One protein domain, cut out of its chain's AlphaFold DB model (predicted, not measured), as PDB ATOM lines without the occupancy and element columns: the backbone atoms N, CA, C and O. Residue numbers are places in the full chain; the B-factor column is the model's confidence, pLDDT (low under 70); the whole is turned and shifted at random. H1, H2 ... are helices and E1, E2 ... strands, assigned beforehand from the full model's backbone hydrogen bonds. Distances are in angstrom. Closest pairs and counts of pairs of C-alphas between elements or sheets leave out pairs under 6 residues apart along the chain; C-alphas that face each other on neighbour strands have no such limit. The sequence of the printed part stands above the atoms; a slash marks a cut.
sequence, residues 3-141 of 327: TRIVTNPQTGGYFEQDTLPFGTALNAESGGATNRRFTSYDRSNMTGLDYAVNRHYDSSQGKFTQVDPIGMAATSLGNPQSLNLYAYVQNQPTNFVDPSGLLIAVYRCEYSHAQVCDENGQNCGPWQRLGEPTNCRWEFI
ATOM      1  N   THR A   3      -2.204 -46.684  41.162       84.25
ATOM      2  CA  THR A   3      -2.049 -46.867  39.716       84.25
ATOM      3  C   THR A   3      -2.866 -45.810  38.988       84.25
ATOM      4  O   THR A   3      -4.056 -45.627  39.263       84.25
ATOM      5  N   ARG A   4      -2.235 -45.103  38.050       85.31
ATOM      6  CA  ARG A   4      -2.883 -44.099  37.203       85.31
ATOM      7  C   ARG A   4      -2.710 -44.464  35.738       85.31
ATOM      8  O   ARG A   4      -1.592 -44.600  35.258       85.31
ATOM      9  N   ILE A   5      -3.824 -44.526  35.014       87.06
ATOM     10  CA  ILE A   5      -3.839 -44.740  33.565       87.06
ATOM     11  C   ILE A   5      -4.040 -43.394  32.874       87.06
ATOM     12  O   ILE A   5      -4.973 -42.651  33.191       87.06
ATOM     13  N   VAL A   6      -3.171 -43.079  31.919       86.31
ATOM     14  CA  VAL A   6      -3.265 -41.876  31.092       86.31
ATOM     15  C   VAL A   6      -3.524 -42.298  29.657       86.31
ATOM     16  O   VAL A   6      -2.694 -42.967  29.048       86.31
ATOM     17  N   THR A   7      -4.676 -41.912  29.118       87.88
ATOM     18  CA  THR A   7      -5.090 -42.233  27.749       87.88
ATOM     19  C   THR A   7      -4.850 -41.049  26.812       87.88
ATOM     20  O   THR A   7      -5.005 -39.888  27.191       87.88
ATOM     21  N   ASN A   8      -4.469 -41.340  25.570       84.00
ATOM     22  CA  ASN A   8      -4.334 -40.363  24.499       84.00
ATOM     23  C   ASN A   8      -5.485 -40.553  23.492       84.00
ATOM     24  O   ASN A   8      -5.507 -41.554  22.773       84.00
ATOM     25  N   PRO A   9      -6.423 -39.595  23.387       85.94
ATOM     26  CA  PRO A   9      -7.570 -39.721  22.491       85.94
ATOM     27  C   PRO A   9      -7.212 -39.606  21.000       85.94
ATOM     28  O   PRO A   9      -8.007 -40.009  20.160       85.94
ATOM     29  N   GLN A  10      -6.039 -39.067  20.652       88.31
ATOM     30  CA  GLN A  10      -5.606 -38.886  19.261       88.31
ATOM     31  C   GLN A  10      -4.979 -40.157  18.680       88.31
ATOM     32  O   GLN A  10      -5.173 -40.452  17.505       88.31
ATOM     33  N   THR A  11      -4.225 -40.909  19.488       84.31
ATOM     34  CA  THR A  11      -3.530 -42.133  19.045       84.31
ATOM     35  C   THR A  11      -4.187 -43.420  19.539       84.31
ATOM     36  O   THR A  11      -3.829 -44.498  19.073       84.31
ATOM     37  N   GLY A  12      -5.110 -43.338  20.504       84.12
ATOM     38  CA  GLY A  12      -5.665 -44.503  21.199       84.12
ATOM     39  C   GLY A  12      -4.669 -45.198  22.138       84.12
ATOM     40  O   GLY A  12      -5.007 -46.216  22.739       84.12
ATOM     41  N   GLY A  13      -3.448 -44.669  22.270       85.69
ATOM     42  CA  GLY A  13      -2.435 -45.185  23.185       85.69
ATOM     43  C   GLY A  13      -2.728 -44.814  24.636       85.69
ATOM     44  O   GLY A  13      -3.413 -43.830  24.918       85.69
ATOM     45  N   TYR A  14      -2.171 -45.578  25.567       86.06
ATOM     46  CA  TYR A  14      -2.180 -45.255  26.988       86.06
ATOM     47  C   TYR A  14      -0.832 -45.592  27.614       86.06
ATOM     48  O   TYR A  14      -0.059 -46.376  27.063       86.06
ATOM     49  N   PHE A  15      -0.552 -44.990  28.760       85.00
ATOM     50  CA  PHE A  15       0.543 -45.408  29.621       85.00
ATOM     51  C   PHE A  15       0.080 -45.445  31.071       85.00
ATOM     52  O   PHE A  15      -0.874 -44.763  31.461       85.00
ATOM     53  N   GLU A  16       0.765 -46.266  31.849       84.81
ATOM     54  CA  GLU A  16       0.519 -46.467  33.267       84.81
ATOM     55  C   GLU A  16       1.552 -45.704  34.094       84.81
ATOM     56  O   GLU A  16       2.657 -45.399  33.631       84.81
ATOM     57  N   GLN A  17       1.142 -45.325  35.299       85.88
ATOM     58  CA  GLN A  17       1.997 -44.730  36.307       85.88
ATOM     59  C   GLN A  17       1.693 -45.371  37.647       85.88
ATOM     60  O   GLN A  17       0.634 -45.118  38.227       85.88
ATOM     61  N   ASP A  18       2.656 -46.131  38.152       87.31
ATOM     62  CA  ASP A  18       2.562 -46.720  39.478       87.31
ATOM     63  C   ASP A  18       3.348 -45.936  40.518       87.31
ATOM     64  O   ASP A  18       4.447 -45.416  40.286       87.31
ATOM     65  N   THR A  19       2.750 -45.853  41.702       88.00
ATOM     66  CA  THR A  19       3.304 -45.154  42.855       88.00
ATOM     67  C   THR A  19       3.122 -45.947  44.146       88.00
ATOM     68  O   THR A  19       2.114 -46.629  44.380       88.00
ATOM     69  N   LEU A  20       4.098 -45.814  45.042       90.94
ATOM     70  CA  LEU A  20       3.944 -46.176  46.447       90.94
ATOM     71  C   LEU A  20       2.862 -45.302  47.104       90.94
ATOM     72  O   LEU A  20       2.539 -44.237  46.578       90.94
ATOM     73  N   PRO A  21       2.302 -45.700  48.265       90.81
ATOM     74  CA  PRO A  21       1.225 -44.945  48.912       90.81
ATOM     75  C   PRO A  21       1.517 -43.451  49.109       90.81
ATOM     76  O   PRO A  21       0.610 -42.646  48.987       90.81
ATOM     77  N   PHE A  22       2.775 -43.071  49.347       92.12
ATOM     78  CA  PHE A  22       3.193 -41.674  49.513       92.12
ATOM     79  C   PHE A  22       3.606 -40.975  48.202       92.12
ATOM     80  O   PHE A  22       4.180 -39.890  48.233       92.12
ATOM     81  N   GLY A  23       3.326 -41.562  47.037       89.81
ATOM     82  CA  GLY A  23       3.543 -40.919  45.737       89.81
ATOM     83  C   GLY A  23       4.942 -41.077  45.145       89.81
ATOM     84  O   GLY A  23       5.238 -40.467  44.110       89.81
ATOM     85  N   THR A  24       5.810 -41.875  45.771       89.81
ATOM     86  CA  THR A  24       7.101 -42.269  45.194       89.81
ATOM     87  C   THR A  24       6.842 -43.118  43.951       89.81
ATOM     88  O   THR A  24       6.110 -44.105  44.033       89.81
ATOM     89  N   ALA A  25       7.401 -42.737  42.804       85.75
ATOM     90  CA  ALA A  25       7.194 -43.469  41.557       85.75
ATOM     91  C   ALA A  25       7.930 -44.815  41.573       85.75
ATOM     92  O   ALA A  25       9.057 -44.905  42.063       85.75
ATOM     93  N   LEU A  26       7.297 -45.839  41.006       85.00
ATOM     94  CA  LEU A  26       7.958 -47.093  40.665       85.00
ATOM     95  C   LEU A  26       8.454 -46.970  39.217       85.00
ATOM     96  O   LEU A  26       7.684 -46.739  38.285       85.00
ATOM     97  N   ASN A  27       9.782 -46.936  39.064       68.31
ATOM     98  CA  ASN A  27      10.443 -46.461  37.845       68.31
ATOM     99  C   ASN A  27      10.283 -47.397  36.636       68.31
ATOM    100  O   ASN A  27      10.405 -46.922  35.510       68.31
ATOM    101  N   ALA A  28      10.041 -48.696  36.834       60.97
ATOM    102  CA  ALA A  28       9.886 -49.641  35.725       60.97
ATOM    103  C   ALA A  28       8.479 -49.577  35.095       60.97
ATOM    104  O   ALA A  28       8.270 -50.071  33.990       60.97
ATOM    105  N   GLU A  29       7.541 -48.918  35.776       59.50
ATOM    106  CA  GLU A  29       6.105 -48.968  35.516       59.50
ATOM    107  C   GLU A  29       5.502 -47.576  35.239       59.50
ATOM    108  O   GLU A  29       4.309 -47.442  34.986       59.50
ATOM    109  N   SER A  30       6.317 -46.512  35.270       63.72
ATOM    110  CA  SER A  30       5.896 -45.122  35.042       63.72
ATOM    111  C   SER A  30       6.303 -44.628  33.650       63.72
ATOM    112  O   SER A  30       7.285 -43.900  33.480       63.72
ATOM    113  N   GLY A  31       5.524 -45.002  32.634       60.53
ATOM    114  CA  GLY A  31       5.679 -44.478  31.274       60.53
ATOM    115  C   GLY A  31       5.189 -43.028  31.148       60.53
ATOM    116  O   GLY A  31       4.405 -42.547  31.962       60.53
ATOM    117  N   GLY A  32       5.635 -42.309  30.114       67.25
ATOM    118  CA  GLY A  32       5.010 -41.056  29.661       67.25
ATOM    119  C   GLY A  32       5.368 -39.760  30.411       67.25
ATOM    120  O   GLY A  32       5.774 -39.738  31.576       67.25
ATOM    121  N   ALA A  33       5.209 -38.635  29.705       70.19
ATOM    122  CA  ALA A  33       5.539 -37.286  30.170       70.19
ATOM    123  C   ALA A  33       4.285 -36.544  30.668       70.19
ATOM    124  O   ALA A  33       3.682 -35.747  29.957       70.19
ATOM    125  N   THR A  34       3.882 -36.816  31.909       83.75
ATOM    126  CA  THR A  34       2.934 -35.973  32.657       83.75
ATOM    127  C   THR A  34       3.555 -35.586  33.989       83.75
ATOM    128  O   THR A  34       4.175 -36.417  34.662       83.75
ATOM    129  N   ASN A  35       3.347 -34.331  34.377       86.06
ATOM    130  CA  ASN A  35       3.795 -33.806  35.664       86.06
ATOM    131  C   ASN A  35       2.896 -34.296  36.805       86.06
ATOM    132  O   ASN A  35       3.360 -34.456  37.925       86.06
ATOM    133  N   ARG A  36       1.632 -34.631  36.524       87.12
ATOM    134  CA  ARG A  36       0.735 -35.229  37.521       87.12
ATOM    135  C   ARG A  36       1.128 -36.665  37.811       87.12
ATOM    136  O   ARG A  36       0.888 -37.533  36.972       87.12
ATOM    137  N   ARG A  37       1.740 -36.883  38.975       81.31
ATOM    138  CA  ARG A  37       2.248 -38.190  39.425       81.31
ATOM    139  C   ARG A  37       1.549 -38.683  40.684       81.31
ATOM    140  O   ARG A  37       1.261 -39.868  40.782       81.31
ATOM    141  N   PHE A  38       1.249 -37.783  41.615       86.38
ATOM    142  CA  PHE A  38       0.606 -38.121  42.876       86.38
ATOM    143  C   PHE A  38      -0.598 -37.218  43.119       86.38
ATOM    144  O   PHE A  38      -0.485 -35.994  43.094       86.38
ATOM    145  N   THR A  39      -1.753 -37.834  43.378       84.81
ATOM    146  CA  THR A  39      -3.036 -37.146  43.597       84.81
ATOM    147  C   THR A  39      -3.378 -36.165  42.463       84.81
ATOM    148  O   THR A  39      -3.310 -36.537  41.291       84.81
ATOM    149  N   SER A  40      -3.768 -34.930  42.783       85.12
ATOM    150  CA  SER A  40      -4.028 -33.855  41.821       85.12
ATOM    151  C   SER A  40      -2.834 -32.916  41.621       85.12
ATOM    152  O   SER A  40      -2.975 -31.927  40.905       85.12
ATOM    153  N   TYR A  41      -1.687 -33.193  42.244       88.88
ATOM    154  CA  TYR A  41      -0.540 -32.287  42.262       88.88
ATOM    155  C   TYR A  41       0.323 -32.406  41.007       88.88
ATOM    156  O   TYR A  41       0.469 -33.487  40.429       88.88
ATOM    157  N   ASP A  42       0.944 -31.291  40.626       91.00
ATOM    158  CA  ASP A  42       1.921 -31.239  39.542       91.00
ATOM    159  C   ASP A  42       3.345 -31.356  40.108       91.00
ATOM    160  O   ASP A  42       3.771 -30.541  40.929       91.00
ATOM    161  N   ARG A  43       4.089 -32.369  39.654       90.69
ATOM    162  CA  ARG A  43       5.490 -32.596  40.020       90.69
ATOM    163  C   ARG A  43       6.420 -31.739  39.178       90.69
ATOM    164  O   ARG A  43       6.378 -31.781  37.946       90.69
ATOM    165  N   SER A  44       7.318 -31.019  39.840       90.12
ATOM    166  CA  SER A  44       8.419 -30.325  39.175       90.12
ATOM    167  C   SER A  44       9.534 -31.305  38.818       90.12
ATOM    168  O   SER A  44      10.076 -31.983  39.688       90.12
ATOM    169  N   ASN A  45       9.940 -31.338  37.547       85.75
ATOM    170  CA  ASN A  45      11.059 -32.174  37.100       85.75
ATOM    171  C   ASN A  45      12.424 -31.680  37.616       85.75
ATOM    172  O   ASN A  45      13.390 -32.433  37.625       85.75
ATOM    173  N   MET A  46      12.519 -30.411  38.030       88.12
ATOM    174  CA  MET A  46      13.771 -29.820  38.514       88.12
ATOM    175  C   MET A  46      14.015 -30.110  39.996       88.12
ATOM    176  O   MET A  46      15.153 -30.321  40.398       88.12
ATOM    177  N   THR A  47      12.957 -30.105  40.807       90.50
ATOM    178  CA  THR A  47      13.067 -30.266  42.265       90.50
ATOM    179  C   THR A  47      12.550 -31.610  42.767       90.50
ATOM    180  O   THR A  47      12.844 -31.979  43.896       90.50
ATOM    181  N   GLY A  48      11.756 -32.333  41.973       89.00
ATOM    182  CA  GLY A  48      11.084 -33.564  42.398       89.00
ATOM    183  C   GLY A  48       9.917 -33.345  43.369       89.00
ATOM    184  O   GLY A  48       9.284 -34.317  43.776       89.00
ATOM    185  N   LEU A  49       9.612 -32.090  43.719       93.19
ATOM    186  CA  LEU A  49       8.527 -31.731  44.629       93.19
ATOM    187  C   LEU A  49       7.190 -31.634  43.892       93.19
ATOM    188  O   LEU A  49       7.127 -31.164  42.751       93.19
ATOM    189  N   ASP A  50       6.126 -32.030  44.581       93.19
ATOM    190  CA  ASP A  50       4.744 -31.921  44.122       93.19
ATOM    191  C   ASP A  50       4.115 -30.619  44.628       93.19
ATOM    192  O   ASP A  50       4.116 -30.338  45.829       93.19
ATOM    193  N   TYR A  51       3.564 -29.813  43.721       93.69
ATOM    194  CA  TYR A  51       2.884 -28.571  44.079       93.69
ATOM    195  C   TYR A  51       1.439 -28.839  44.514       93.69
ATOM    196  O   TYR A  51       0.586 -29.206  43.701       93.69
ATOM    197  N   ALA A  52       1.166 -28.615  45.798       90.25
ATOM    198  CA  ALA A  52      -0.107 -28.870  46.461       90.25
ATOM    199  C   ALA A  52      -0.931 -27.594  46.670       90.25
ATOM    200  O   ALA A  52      -1.585 -27.455  47.694       90.25
ATOM    201  N   VAL A  53      -0.878 -26.643  45.729       89.94
ATOM    202  CA  VAL A  53      -1.553 -25.327  45.782       89.94
ATOM    203  C   VAL A  53      -1.026 -24.403  46.884       89.94
ATOM    204  O   VAL A  53      -0.515 -23.331  46.584       89.94
ATOM    205  N   ASN A  54      -1.138 -24.794  48.152       89.94
ATOM    206  CA  ASN A  54      -0.711 -23.997  49.301       89.94
ATOM    207  C   ASN A  54       0.637 -24.435  49.885       89.94
ATOM    208  O   ASN A  54       1.248 -23.677  50.636       89.94
ATOM    209  N   ARG A  55       1.101 -25.643  49.551       94.19
ATOM    210  CA  ARG A  55       2.360 -26.222  50.038       94.19
ATOM    211  C   ARG A  55       3.100 -26.972  48.935       94.19
ATOM    212  O   ARG A  55       2.548 -27.256  47.875       94.19
ATOM    213  N   HIS A  56       4.346 -27.335  49.222       95.00
ATOM    214  CA  HIS A  56       5.119 -28.279  48.419       95.00
ATOM    215  C   HIS A  56       5.254 -29.603  49.171       95.00
ATOM    216  O   HIS A  56       5.575 -29.619  50.362       95.00
ATOM    217  N   TYR A  57       4.995 -30.706  48.480       96.00
ATOM    218  CA  TYR A  57       5.038 -32.059  49.022       96.00
ATOM    219  C   TYR A  57       6.255 -32.820  48.488       96.00
ATOM    220  O   TYR A  57       6.553 -32.782  47.294       96.00
ATOM    221  N   ASP A  58       6.961 -33.504  49.384       95.25
ATOM    222  CA  ASP A  58       8.078 -34.380  49.057       95.25
ATOM    223  C   ASP A  58       7.636 -35.844  49.163       95.25
ATOM    224  O   ASP A  58       7.452 -36.401  50.251       95.25
ATOM    225  N   SER A  59       7.499 -36.482  48.002       91.94
ATOM    226  CA  SER A  59       7.108 -37.889  47.892       91.94
ATOM    227  C   SER A  59       8.171 -38.885  48.366       91.94
ATOM    228  O   SER A  59       7.840 -40.046  48.606       91.94
ATOM    229  N   SER A  60       9.433 -38.467  48.511       90.75
ATOM    230  CA  SER A  60      10.502 -39.319  49.043       90.75
ATOM    231  C   SER A  60      10.435 -39.427  50.568       90.75
ATOM    232  O   SER A  60      10.668 -40.496  51.128       90.75
ATOM    233  N   GLN A  61      10.051 -38.334  51.233       92.62
ATOM    234  CA  GLN A  61       9.900 -38.264  52.687       92.62
ATOM    235  C   GLN A  61       8.471 -38.563  53.158       92.62
ATOM    236  O   GLN A  61       8.257 -38.853  54.337       92.62
ATOM    237  N   GLY A  62       7.483 -38.468  52.264       92.88
ATOM    238  CA  GLY A  62       6.069 -38.632  52.597       92.88
ATOM    239  C   GLY A  62       5.498 -37.469  53.416       92.88
ATOM    240  O   GLY A  62       4.615 -37.674  54.254       92.88
ATOM    241  N   LYS A  63       6.042 -36.256  53.244       94.75
ATOM    242  CA  LYS A  63       5.729 -35.069  54.059       94.75
ATOM    243  C   LYS A  63       5.714 -33.795  53.222       94.75
ATOM    244  O   LYS A  63       6.316 -33.727  52.154       94.75
ATOM    245  N   PHE A  64       5.050 -32.763  53.730       95.81
ATOM    246  CA  PHE A  64       5.201 -31.411  53.202       95.81
ATOM    247  C   PHE A  64       6.558 -30.831  53.604       95.81
ATOM    248  O   PHE A  64       7.070 -31.124  54.681       95.81
ATOM    249  N   THR A  65       7.131 -29.981  52.756       95.69
ATOM    250  CA  THR A  65       8.399 -29.286  53.042       95.69
ATOM    251  C   THR A  65       8.193 -28.006  53.857       95.69
ATOM    252  O   THR A  65       9.149 -27.401  54.336       95.69
ATOM    253  N   GLN A  66       6.937 -27.589  54.022       93.94
ATOM    254  CA  GLN A  66       6.520 -26.363  54.693       93.94
ATOM    255  C   GLN A  66       5.494 -26.691  55.781       93.94
ATOM    256  O   GLN A  66       4.679 -27.603  55.622       93.94
ATOM    257  N   VAL A  67       5.537 -25.923  56.871       93.25
ATOM    258  CA  VAL A  67       4.519 -25.957  57.932       93.25
ATOM    259  C   VAL A  67       3.163 -25.598  57.332       93.25
ATOM    260  O   VAL A  67       3.091 -24.722  56.471       93.25
ATOM    261  N   ASP A  68       2.096 -26.250  57.796       90.69
ATOM    262  CA  ASP A  68       0.731 -25.896  57.412       90.69
ATOM    263  C   ASP A  68       0.410 -24.408  57.689       90.69
ATOM    264  O   ASP A  68       0.442 -23.995  58.855       90.69
ATOM    265  N   PRO A  69       0.082 -23.593  56.665       87.75
ATOM    266  CA  PRO A  69      -0.262 -22.181  56.839       87.75
ATOM    267  C   PRO A  69      -1.474 -21.926  57.740       87.75
ATOM    268  O   PRO A  69      -1.557 -20.861  58.349       87.75
ATOM    269  N   ILE A  70      -2.407 -22.881  57.853       82.69
ATOM    270  CA  ILE A  70      -3.546 -22.755  58.780       82.69
ATOM    271  C   ILE A  70      -3.157 -23.075  60.239       82.69
ATOM    272  O   ILE A  70      -3.961 -22.896  61.158       82.69
ATOM    273  N   GLY A  71      -1.907 -23.487  60.477       85.06
ATOM    274  CA  GLY A  71      -1.303 -23.619  61.798       85.06
ATOM    275  C   GLY A  71      -2.109 -24.518  62.732       85.06
ATOM    276  O   GLY A  71      -2.560 -25.596  62.355       85.06
ATOM    277  N   MET A  72      -2.328 -24.055  63.964       81.81
ATOM    278  CA  MET A  72      -3.056 -24.820  64.980       81.81
ATOM    279  C   MET A  72      -4.513 -25.122  64.601       81.81
ATOM    280  O   MET A  72      -5.077 -26.064  65.153       81.81
ATOM    281  N   ALA A  73      -5.112 -24.400  63.643       77.44
ATOM    282  CA  ALA A  73      -6.457 -24.708  63.151       77.44
ATOM    283  C   ALA A  73      -6.512 -26.031  62.361       77.44
ATOM    284  O   ALA A  73      -7.575 -26.641  62.273       77.44
ATOM    285  N   ALA A  74      -5.373 -26.510  61.845       70.00
ATOM    286  CA  ALA A  74      -5.248 -27.841  61.247       70.00
ATOM    287  C   ALA A  74      -5.197 -28.970  62.287       70.00
ATOM    288  O   ALA A  74      -5.221 -30.147  61.934       70.00
ATOM    289  N   THR A  75      -5.056 -28.630  63.569       78.94
ATOM    290  CA  THR A  75      -4.668 -29.578  64.616       78.94
ATOM    291  C   THR A  75      -5.768 -29.784  65.644       78.94
ATOM    292  O   THR A  75      -6.691 -28.984  65.790       78.94
ATOM    293  N   SER A  76      -5.657 -30.878  66.387       81.44
ATOM    294  CA  SER A  76      -6.561 -31.240  67.466       81.44
ATOM    295  C   SER A  76      -5.788 -31.902  68.593       81.44
ATOM    296  O   SER A  76      -5.090 -32.891  68.380       81.44
ATOM    297  N   LEU A  77      -5.964 -31.411  69.820       80.75
ATOM    298  CA  LEU A  77      -5.375 -32.037  71.008       80.75
ATOM    299  C   LEU A  77      -5.921 -33.453  71.253       80.75
ATOM    300  O   LEU A  77      -5.218 -34.291  71.809       80.75
ATOM    301  N   GLY A  78      -7.146 -33.741  70.793       81.88
ATOM    302  CA  GLY A  78      -7.733 -35.083  70.843       81.88
ATOM    303  C   GLY A  78      -7.105 -36.068  69.851       81.88
ATOM    304  O   GLY A  78      -7.344 -37.268  69.947       81.88
ATOM    305  N   ASN A  79      -6.288 -35.580  68.914       78.31
ATOM    306  CA  ASN A  79      -5.534 -36.392  67.971       78.31
ATOM    307  C   ASN A  79      -4.067 -35.925  67.941       78.31
ATOM    308  O   ASN A  79      -3.701 -35.110  67.092       78.31
ATOM    309  N   PRO A  80      -3.201 -36.450  68.826       84.75
ATOM    310  CA  PRO A  80      -1.801 -36.034  68.917       84.75
ATOM    311  C   PRO A  80      -1.019 -36.153  67.601       84.75
ATOM    312  O   PRO A  80      -0.077 -35.399  67.375       84.75
ATOM    313  N   GLN A  81      -1.422 -37.054  66.698       84.44
ATOM    314  CA  GLN A  81      -0.793 -37.202  65.385       84.44
ATOM    315  C   GLN A  81      -1.004 -35.968  64.492       84.44
ATOM    316  O   GLN A  81      -0.153 -35.660  63.656       84.44
ATOM    317  N   SER A  82      -2.104 -35.237  64.693       81.81
ATOM    318  CA  SER A  82      -2.408 -34.001  63.966       81.81
ATOM    319  C   SER A  82      -1.487 -32.831  64.314       81.81
ATOM    320  O   SER A  82      -1.409 -31.880  63.547       81.81
ATOM    321  N   LEU A  83      -0.749 -32.906  65.429       87.50
ATOM    322  CA  LEU A  83       0.189 -31.859  65.846       87.50
ATOM    323  C   LEU A  83       1.417 -31.764  64.924       87.50
ATOM    324  O   LEU A  83       2.160 -30.787  64.975       87.50
ATOM    325  N   ASN A  84       1.637 -32.761  64.062       91.19
ATOM    326  CA  ASN A  84       2.665 -32.690  63.034       91.19
ATOM    327  C   ASN A  84       2.155 -31.928  61.800       91.19
ATOM    328  O   ASN A  84       1.602 -32.524  60.879       91.19
ATOM    329  N   LEU A  85       2.429 -30.623  61.753       91.19
ATOM    330  CA  LEU A  85       2.029 -29.721  60.660       91.19
ATOM    331  C   LEU A  85       2.709 -29.997  59.304       91.19
ATOM    332  O   LEU A  85       2.371 -29.358  58.309       91.19
ATOM    333  N   TYR A  86       3.659 -30.935  59.253       93.38
ATOM    334  CA  TYR A  86       4.295 -31.400  58.016       93.38
ATOM    335  C   TYR A  86       3.706 -32.723  57.507       93.38
ATOM    336  O   TYR A  86       4.062 -33.184  56.421       93.38
ATOM    337  N   ALA A  87       2.858 -33.392  58.293       91.69
ATOM    338  CA  ALA A  87       2.343 -34.707  57.938       91.69
ATOM    339  C   ALA A  87       1.354 -34.628  56.770       91.69
ATOM    340  O   ALA A  87       0.431 -33.817  56.765       91.69
ATOM    341  N   TYR A  88       1.504 -35.539  55.810       90.44
ATOM    342  CA  TYR A  88       0.517 -35.733  54.759       90.44
ATOM    343  C   TYR A  88      -0.614 -36.632  55.270       90.44
ATOM    344  O   TYR A  88      -0.369 -37.769  55.677       90.44
ATOM    345  N   VAL A  89      -1.840 -36.102  55.297       88.69
ATOM    346  CA  VAL A  89      -3.096 -36.800  55.642       88.69
ATOM    347  C   VAL A  89      -3.035 -37.734  56.863       88.69
ATOM    348  O   VAL A  89      -3.498 -38.873  56.825       88.69
ATOM    349  N   GLN A  90      -2.433 -37.272  57.966       87.50
ATOM    350  CA  GLN A  90      -2.218 -38.082  59.181       87.50
ATOM    351  C   GLN A  90      -1.504 -39.422  58.902       87.50
ATOM    352  O   GLN A  90      -1.787 -40.440  59.526       87.50
ATOM    353  N   ASN A  91      -0.561 -39.440  57.959       89.12
ATOM    354  CA  ASN A  91       0.173 -40.632  57.521       89.12
ATOM    355  C   ASN A  91      -0.729 -41.778  57.010       89.12
ATOM    356  O   ASN A  91      -0.323 -42.938  57.063       89.12
ATOM    357  N   GLN A  92      -1.932 -41.478  56.505       88.06
ATOM    358  CA  GLN A  92      -2.856 -42.471  55.938       88.06
ATOM    359  C   GLN A  92      -3.198 -42.186  54.461       88.06
ATOM    360  O   GLN A  92      -4.364 -41.983  54.111       88.06
ATOM    361  N   PRO A  93      -2.203 -42.198  53.557       88.06
ATOM    362  CA  PRO A  93      -2.380 -41.782  52.163       88.06
ATOM    363  C   PRO A  93      -3.206 -42.752  51.304       88.06
ATOM    364  O   PRO A  93      -3.533 -42.445  50.164       88.06
ATOM    365  N   THR A  94      -3.543 -43.936  51.820       86.69
ATOM    366  CA  THR A  94      -4.425 -44.893  51.131       86.69
ATOM    367  C   THR A  94      -5.904 -44.595  51.340       86.69
ATOM    368  O   THR A  94      -6.720 -44.983  50.511       86.69
ATOM    369  N   ASN A  95      -6.251 -43.937  52.450       82.56
ATOM    370  CA  ASN A  95      -7.640 -43.668  52.835       82.56
ATOM    371  C   ASN A  95      -8.042 -42.222  52.541       82.56
ATOM    372  O   ASN A  95      -9.223 -41.931  52.356       82.56
ATOM    373  N   PHE A  96      -7.058 -41.323  52.525       85.81
ATOM    374  CA  PHE A  96      -7.269 -39.888  52.523       85.81
ATOM    375  C   PHE A  96      -6.402 -39.185  51.486       85.81
ATOM    376  O   PHE A  96      -5.321 -39.651  51.132       85.81
ATOM    377  N   VAL A  97      -6.868 -38.017  51.053       87.25
ATOM    378  CA  VAL A  97      -6.144 -37.107  50.159       87.25
ATOM    379  C   VAL A  97      -6.230 -35.682  50.702       87.25
ATOM    380  O   VAL A  97      -7.125 -35.383  51.478       87.25
ATOM    381  N   ASP A  98      -5.330 -34.791  50.302       89.00
ATOM    382  CA  ASP A  98      -5.390 -33.362  50.641       89.00
ATOM    383  C   ASP A  98      -5.437 -32.523  49.349       89.00
ATOM    384  O   ASP A  98      -4.397 -32.176  48.806       89.00
ATOM    385  N   PRO A  99      -6.608 -32.216  48.773       86.06
ATOM    386  CA  PRO A  99      -6.669 -31.573  47.457       86.06
ATOM    387  C   PRO A  99      -6.076 -30.156  47.418       86.06
ATOM    388  O   PRO A  99      -5.570 -29.739  46.377       86.06
ATOM    389  N   SER A 100      -6.137 -29.420  48.532       85.75
ATOM    390  CA  SER A 100      -5.667 -28.031  48.632       85.75
ATOM    391  C   SER A 100      -4.298 -27.894  49.294       85.75
ATOM    392  O   SER A 100      -3.804 -26.782  49.433       85.75
ATOM    393  N   GLY A 101      -3.712 -28.988  49.779       86.75
ATOM    394  CA  GLY A 101      -2.506 -28.929  50.596       86.75
ATOM    395  C   GLY A 101      -2.738 -28.232  51.938       86.75
ATOM    396  O   GLY A 101      -1.813 -27.593  52.417       86.75
ATOM    397  N   LEU A 102      -3.935 -28.313  52.527       84.88
ATOM    398  CA  LEU A 102      -4.280 -27.722  53.835       84.88
ATOM    399  C   LEU A 102      -5.178 -28.635  54.679       84.88
ATOM    400  O   LEU A 102      -5.106 -28.617  55.903       84.88
ATOM    401  N   LEU A 103      -6.078 -29.391  54.046       82.00
ATOM    402  CA  LEU A 103      -7.133 -30.119  54.740       82.00
ATOM    403  C   LEU A 103      -7.309 -31.507  54.147       82.00
ATOM    404  O   LEU A 103      -7.366 -31.708  52.937       82.00
ATOM    405  N   ILE A 104      -7.478 -32.468  55.043       83.44
ATOM    406  CA  ILE A 104      -7.742 -33.854  54.684       83.44
ATOM    407  C   ILE A 104      -9.140 -33.951  54.081       83.44
ATOM    408  O   ILE A 104     -10.094 -33.394  54.618       83.44
ATOM    409  N   ALA A 105      -9.270 -34.696  52.994       78.88
ATOM    410  CA  ALA A 105     -10.522 -34.982  52.327       78.88
ATOM    411  C   ALA A 105     -10.683 -36.480  52.045       78.88
ATOM    412  O   ALA A 105      -9.716 -37.222  51.841       78.88
ATOM    413  N   VAL A 106     -11.943 -36.906  51.990       79.50
ATOM    414  CA  VAL A 106     -12.363 -38.230  51.517       79.50
ATOM    415  C   VAL A 106     -13.282 -38.054  50.326       79.50
ATOM    416  O   VAL A 106     -14.127 -37.158  50.303       79.50
ATOM    417  N   TYR A 107     -13.143 -38.941  49.346       72.50
ATOM    418  CA  TYR A 107     -14.136 -39.065  48.293       72.50
ATOM    419  C   TYR A 107     -15.293 -39.915  48.805       72.50
ATOM    420  O   TYR A 107     -15.130 -41.113  49.055       72.50
ATOM    421  N   ARG A 108     -16.461 -39.300  48.997       76.69
ATOM    422  CA  ARG A 108     -17.674 -40.019  49.388       76.69
ATOM    423  C   ARG A 108     -18.657 -40.031  48.241       76.69
ATOM    424  O   ARG A 108     -18.854 -39.020  47.582       76.69
ATOM    425  N   CYS A 109     -19.303 -41.173  48.071       74.75
ATOM    426  CA  CYS A 109     -20.475 -41.322  47.229       74.75
ATOM    427  C   CYS A 109     -21.645 -41.767  48.095       74.75
ATOM    428  O   CYS A 109     -21.470 -42.577  49.013       74.75
ATOM    429  N   GLU A 110     -22.826 -41.254  47.784       77.31
ATOM    430  CA  GLU A 110     -24.067 -41.752  48.348       77.31
ATOM    431  C   GLU A 110     -24.480 -43.008  47.583       77.31
ATOM    432  O   GLU A 110     -24.349 -43.108  46.364       77.31
ATOM    433  N   TYR A 111     -24.955 -44.002  48.324       70.56
ATOM    434  CA  TYR A 111     -25.500 -45.223  47.748       70.56
ATOM    435  C   TYR A 111     -26.935 -45.352  48.225       70.56
ATOM    436  O   TYR A 111     -27.220 -45.170  49.415       70.56
ATOM    437  N   SER A 112     -27.834 -45.697  47.309       75.00
ATOM    438  CA  SER A 112     -29.158 -46.136  47.723       75.00
ATOM    439  C   SER A 112     -29.018 -47.502  48.390       75.00
ATOM    440  O   SER A 112     -28.305 -48.379  47.898       75.00
ATOM    441  N   HIS A 113     -29.635 -47.660  49.554       74.75
ATOM    442  CA  HIS A 113     -29.620 -48.921  50.279       74.75
ATOM    443  C   HIS A 113     -31.045 -49.435  50.395       74.75
ATOM    444  O   HIS A 113     -31.965 -48.672  50.692       74.75
ATOM    445  N   ALA A 114     -31.210 -50.733  50.183       75.75
ATOM    446  CA  ALA A 114     -32.448 -51.425  50.488       75.75
ATOM    447  C   ALA A 114     -32.163 -52.590  51.421       75.75
ATOM    448  O   ALA A 114     -31.100 -53.213  51.373       75.75
ATOM    449  N   GLN A 115     -33.141 -52.878  52.265       86.00
ATOM    450  CA  GLN A 115     -33.144 -54.044  53.120       86.00
ATOM    451  C   GLN A 115     -34.312 -54.917  52.687       86.00
ATOM    452  O   GLN A 115     -35.436 -54.431  52.557       86.00
ATOM    453  N   VAL A 116     -34.038 -56.192  52.422       79.75
ATOM    454  CA  VAL A 116     -35.098 -57.165  52.163       79.75
ATOM    455  C   VAL A 116     -35.550 -57.700  53.512       79.75
ATOM    456  O   VAL A 116     -34.737 -58.241  54.264       79.75
ATOM    457  N   CYS A 117     -36.830 -57.517  53.814       83.38
ATOM    458  CA  CYS A 117     -37.462 -58.011  55.028       83.38
ATOM    459  C   CYS A 117     -38.478 -59.104  54.707       83.38
ATOM    460  O   CYS A 117     -38.941 -59.213  53.568       83.38
ATOM    461  N   ASP A 118     -38.814 -59.902  55.717       83.00
ATOM    462  CA  ASP A 118     -39.981 -60.775  55.667       83.00
ATOM    463  C   ASP A 118     -41.289 -59.978  55.502       83.00
ATOM    464  O   ASP A 118     -41.328 -58.749  55.597       83.00
ATOM    465  N   GLU A 119     -42.380 -60.693  55.236       74.50
ATOM    466  CA  GLU A 119     -43.711 -60.115  55.006       74.50
ATOM    467  C   GLU A 119     -44.238 -59.275  56.181       74.50
ATOM    468  O   GLU A 119     -45.057 -58.381  55.981       74.50
ATOM    469  N   ASN A 120     -43.717 -59.514  57.387       75.12
ATOM    470  CA  ASN A 120     -44.080 -58.787  58.601       75.12
ATOM    471  C   ASN A 120     -43.129 -57.615  58.908       75.12
ATOM    472  O   ASN A 120     -43.372 -56.864  59.852       75.12
ATOM    473  N   GLY A 121     -42.050 -57.440  58.134       76.88
ATOM    474  CA  GLY A 121     -41.039 -56.401  58.344       76.88
ATOM    475  C   GLY A 121     -40.217 -56.567  59.628       76.88
ATOM    476  O   GLY A 121     -39.540 -55.627  60.039       76.88
ATOM    477  N   GLN A 122     -40.295 -57.726  60.284       75.75
ATOM    478  CA  GLN A 122     -39.684 -57.974  61.594       75.75
ATOM    479  C   GLN A 122     -38.309 -58.627  61.471       75.75
ATOM    480  O   GLN A 122     -37.437 -58.374  62.302       75.75
ATOM    481  N   ASN A 123     -38.088 -59.411  60.414       70.56
ATOM    482  CA  ASN A 123     -36.794 -60.016  60.130       70.56
ATOM    483  C   ASN A 123     -36.253 -59.470  58.815       70.56
ATOM    484  O   ASN A 123     -36.637 -59.899  57.727       70.56
ATOM    485  N   CYS A 124     -35.342 -58.510  58.929       84.19
ATOM    486  CA  CYS A 124     -34.688 -57.896  57.788       84.19
ATOM    487  C   CYS A 124     -33.257 -58.420  57.627       84.19
ATOM    488  O   CYS A 124     -32.482 -58.453  58.584       84.19
ATOM    489  N   GLY A 125     -32.898 -58.812  56.401       76.88
ATOM    490  CA  GLY A 125     -31.533 -59.206  56.035       76.88
ATOM    491  C   GLY A 125     -30.554 -58.024  56.065       76.88
ATOM    492  O   GLY A 125     -30.950 -56.906  56.368       76.88
ATOM    493  N   PRO A 126     -29.262 -58.204  55.756       78.00
ATOM    494  CA  PRO A 126     -28.314 -57.089  55.742       78.00
ATOM    495  C   PRO A 126     -28.685 -56.030  54.690       78.00
ATOM    496  O   PRO A 126     -29.244 -56.352  53.641       78.00
ATOM    497  N   TRP A 127     -28.335 -54.765  54.951       77.50
ATOM    498  CA  TRP A 127     -28.482 -53.680  53.978       77.50
ATOM    499  C   TRP A 127     -27.674 -53.974  52.714       77.50
ATOM    500  O   TRP A 127     -26.465 -54.204  52.771       77.50
ATOM    501  N   GLN A 128     -28.339 -53.922  51.566       76.94
ATOM    502  CA  GLN A 128     -27.724 -54.114  50.260       76.94
ATOM    503  C   GLN A 128     -27.610 -52.773  49.543       76.94
ATOM    504  O   GLN A 128     -28.544 -51.970  49.548       76.94
ATOM    505  N   ARG A 129     -26.453 -52.532  48.917       75.56
ATOM    506  CA  ARG A 129     -26.262 -51.385  48.024       75.56
ATOM    507  C   ARG A 129     -27.007 -51.657  46.727       75.56
ATOM    508  O   ARG A 129     -26.748 -52.667  46.076       75.56
ATOM    509  N   LEU A 130     -27.912 -50.757  46.367       66.50
ATOM    510  CA  LEU A 130     -28.632 -50.800  45.104       66.50
ATOM    511  C   LEU A 130     -28.173 -49.657  44.199       66.50
ATOM    512  O   LEU A 130     -28.003 -48.519  44.645       66.50
ATOM    513  N   GLY A 131     -28.040 -49.969  42.912       68.62
ATOM    514  CA  GLY A 131     -27.759 -48.992  41.866       68.62
ATOM    515  C   GLY A 131     -26.328 -48.453  41.857       68.62
ATOM    516  O   GLY A 131     -25.454 -48.884  42.611       68.62
ATOM    517  N   GLU A 132     -26.100 -47.515  40.942       74.94
ATOM    518  CA  GLU A 132     -24.835 -46.796  40.833       74.94
ATOM    519  C   GLU A 132     -24.704 -45.740  41.943       74.94
ATOM    520  O   GLU A 132     -25.716 -45.204  42.407       74.94
ATOM    521  N   PRO A 133     -23.471 -45.436  42.389       73.69
ATOM    522  CA  PRO A 133     -23.233 -44.352  43.332       73.69
ATOM    523  C   PRO A 133     -23.765 -43.027  42.784       73.69
ATOM    524  O   PRO A 133     -23.465 -42.637  41.656       73.69
ATOM    525  N   THR A 134     -24.511 -42.303  43.609       75.88
ATOM    526  CA  THR A 134     -24.976 -40.949  43.310       75.88
ATOM    527  C   THR A 134     -24.254 -39.938  44.198       75.88
ATOM    528  O   THR A 134     -23.645 -40.286  45.210       75.88
ATOM    529  N   ASN A 135     -24.278 -38.662  43.798       73.94
ATOM    530  CA  ASN A 135     -23.785 -37.544  44.613       73.94
ATOM    531  C   ASN A 135     -22.341 -37.728  45.141       73.94
ATOM    532  O   ASN A 135     -22.045 -37.491  46.312       73.94
ATOM    533  N   CYS A 136     -21.433 -38.183  44.274       77.81
ATOM    534  CA  CYS A 136     -20.032 -38.338  44.641       77.81
ATOM    535  C   CYS A 136     -19.334 -36.981  44.770       77.81
ATOM    536  O   CYS A 136     -19.254 -36.218  43.805       77.81
ATOM    537  N   ARG A 137     -18.787 -36.688  45.949       75.25
ATOM    538  CA  ARG A 137     -18.109 -35.423  46.237       75.25
ATOM    539  C   ARG A 137     -16.955 -35.599  47.213       75.25
ATOM    540  O   ARG A 137     -16.918 -36.534  48.013       75.25
ATOM    541  N   TRP A 138     -16.026 -34.655  47.153       69.00
ATOM    542  CA  TRP A 138     -14.995 -34.498  48.168       69.00
ATOM    543  C   TRP A 138     -15.603 -33.883  49.424       69.00
ATOM    544  O   TRP A 138     -16.273 -32.853  49.353       69.00
ATOM    545  N   GLU A 139     -15.364 -34.514  50.567       75.19
ATOM    546  CA  GLU A 139     -15.738 -33.994  51.877       75.19
ATOM    547  C   GLU A 139     -14.473 -33.735  52.693       75.19
ATOM    548  O   GLU A 139     -13.647 -34.638  52.853       75.19
ATOM    549  N   PHE A 140     -14.323 -32.510  53.202       74.62
ATOM    550  CA  PHE A 140     -13.217 -32.144  54.082       74.62
ATOM    551  C   PHE A 140     -13.465 -32.668  55.498       74.62
ATOM    552  O   PHE A 140     -14.537 -32.471  56.072       74.62
ATOM    553  N   ILE A 141     -12.458 -33.317  56.073       70.75
ATOM    554  CA  ILE A 141     -12.488 -33.851  57.431       70.75
ATOM    555  C   ILE A 141     -11.917 -32.801  58.379       70.75
ATOM    556  O   ILE A 141     -10.739 -32.451  58.306       70.75
TER     557      ILE A 141
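AT A GLANCE: This is residues 3 to 141 of the 327 residues of the protein "RHS repeat-associated core domain-containing protein" of Acidobacteria bacterium (UniProt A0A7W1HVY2). With little regular structure, this is a body of loops with two arms: the hairpin of E1 and E2, whose residues 8 to 13 stick out, and the longer hairpin of E4 and E5. Of 139 printed residues, 45 are in named elements, mostly strand: E1, E2, E3, H1, H2, E4, E5. It is loose, with a radius of gyration of the C-alphas of 20.0 A, spanning 67 by 52 by 23 A.

IN THESE COORDINATES: Find C-alpha 3 at (-2.049, -46.867, 39.716), where E1, residues 3 to 7, begins; E2 is residues 14 to 19, E3 56 to 58, H1 71 to 74, H2 80 to 83. E4, residues 105 to 114, runs 27.5 A; E5, residues 128 to 140, bends by 98 degrees at residue 131 and ends at (-13.217, -32.144, 54.082).

HOW THE PARTS SIT: Within hydrogen-bond range across the antiparallel hairpins, find N 4 and O 17, 2.9 A, and N 106 and O 139, 3.0 A. H1 and H2, too short for O i to N i+4 pairs, are close but not clearly touching: C-alphas 74 and 82 are closest, 7.3 A.

THE WHOLE: The printed part has no cut. Residues 27 to 32, 130 to 131 and 138 have pLDDT under 70.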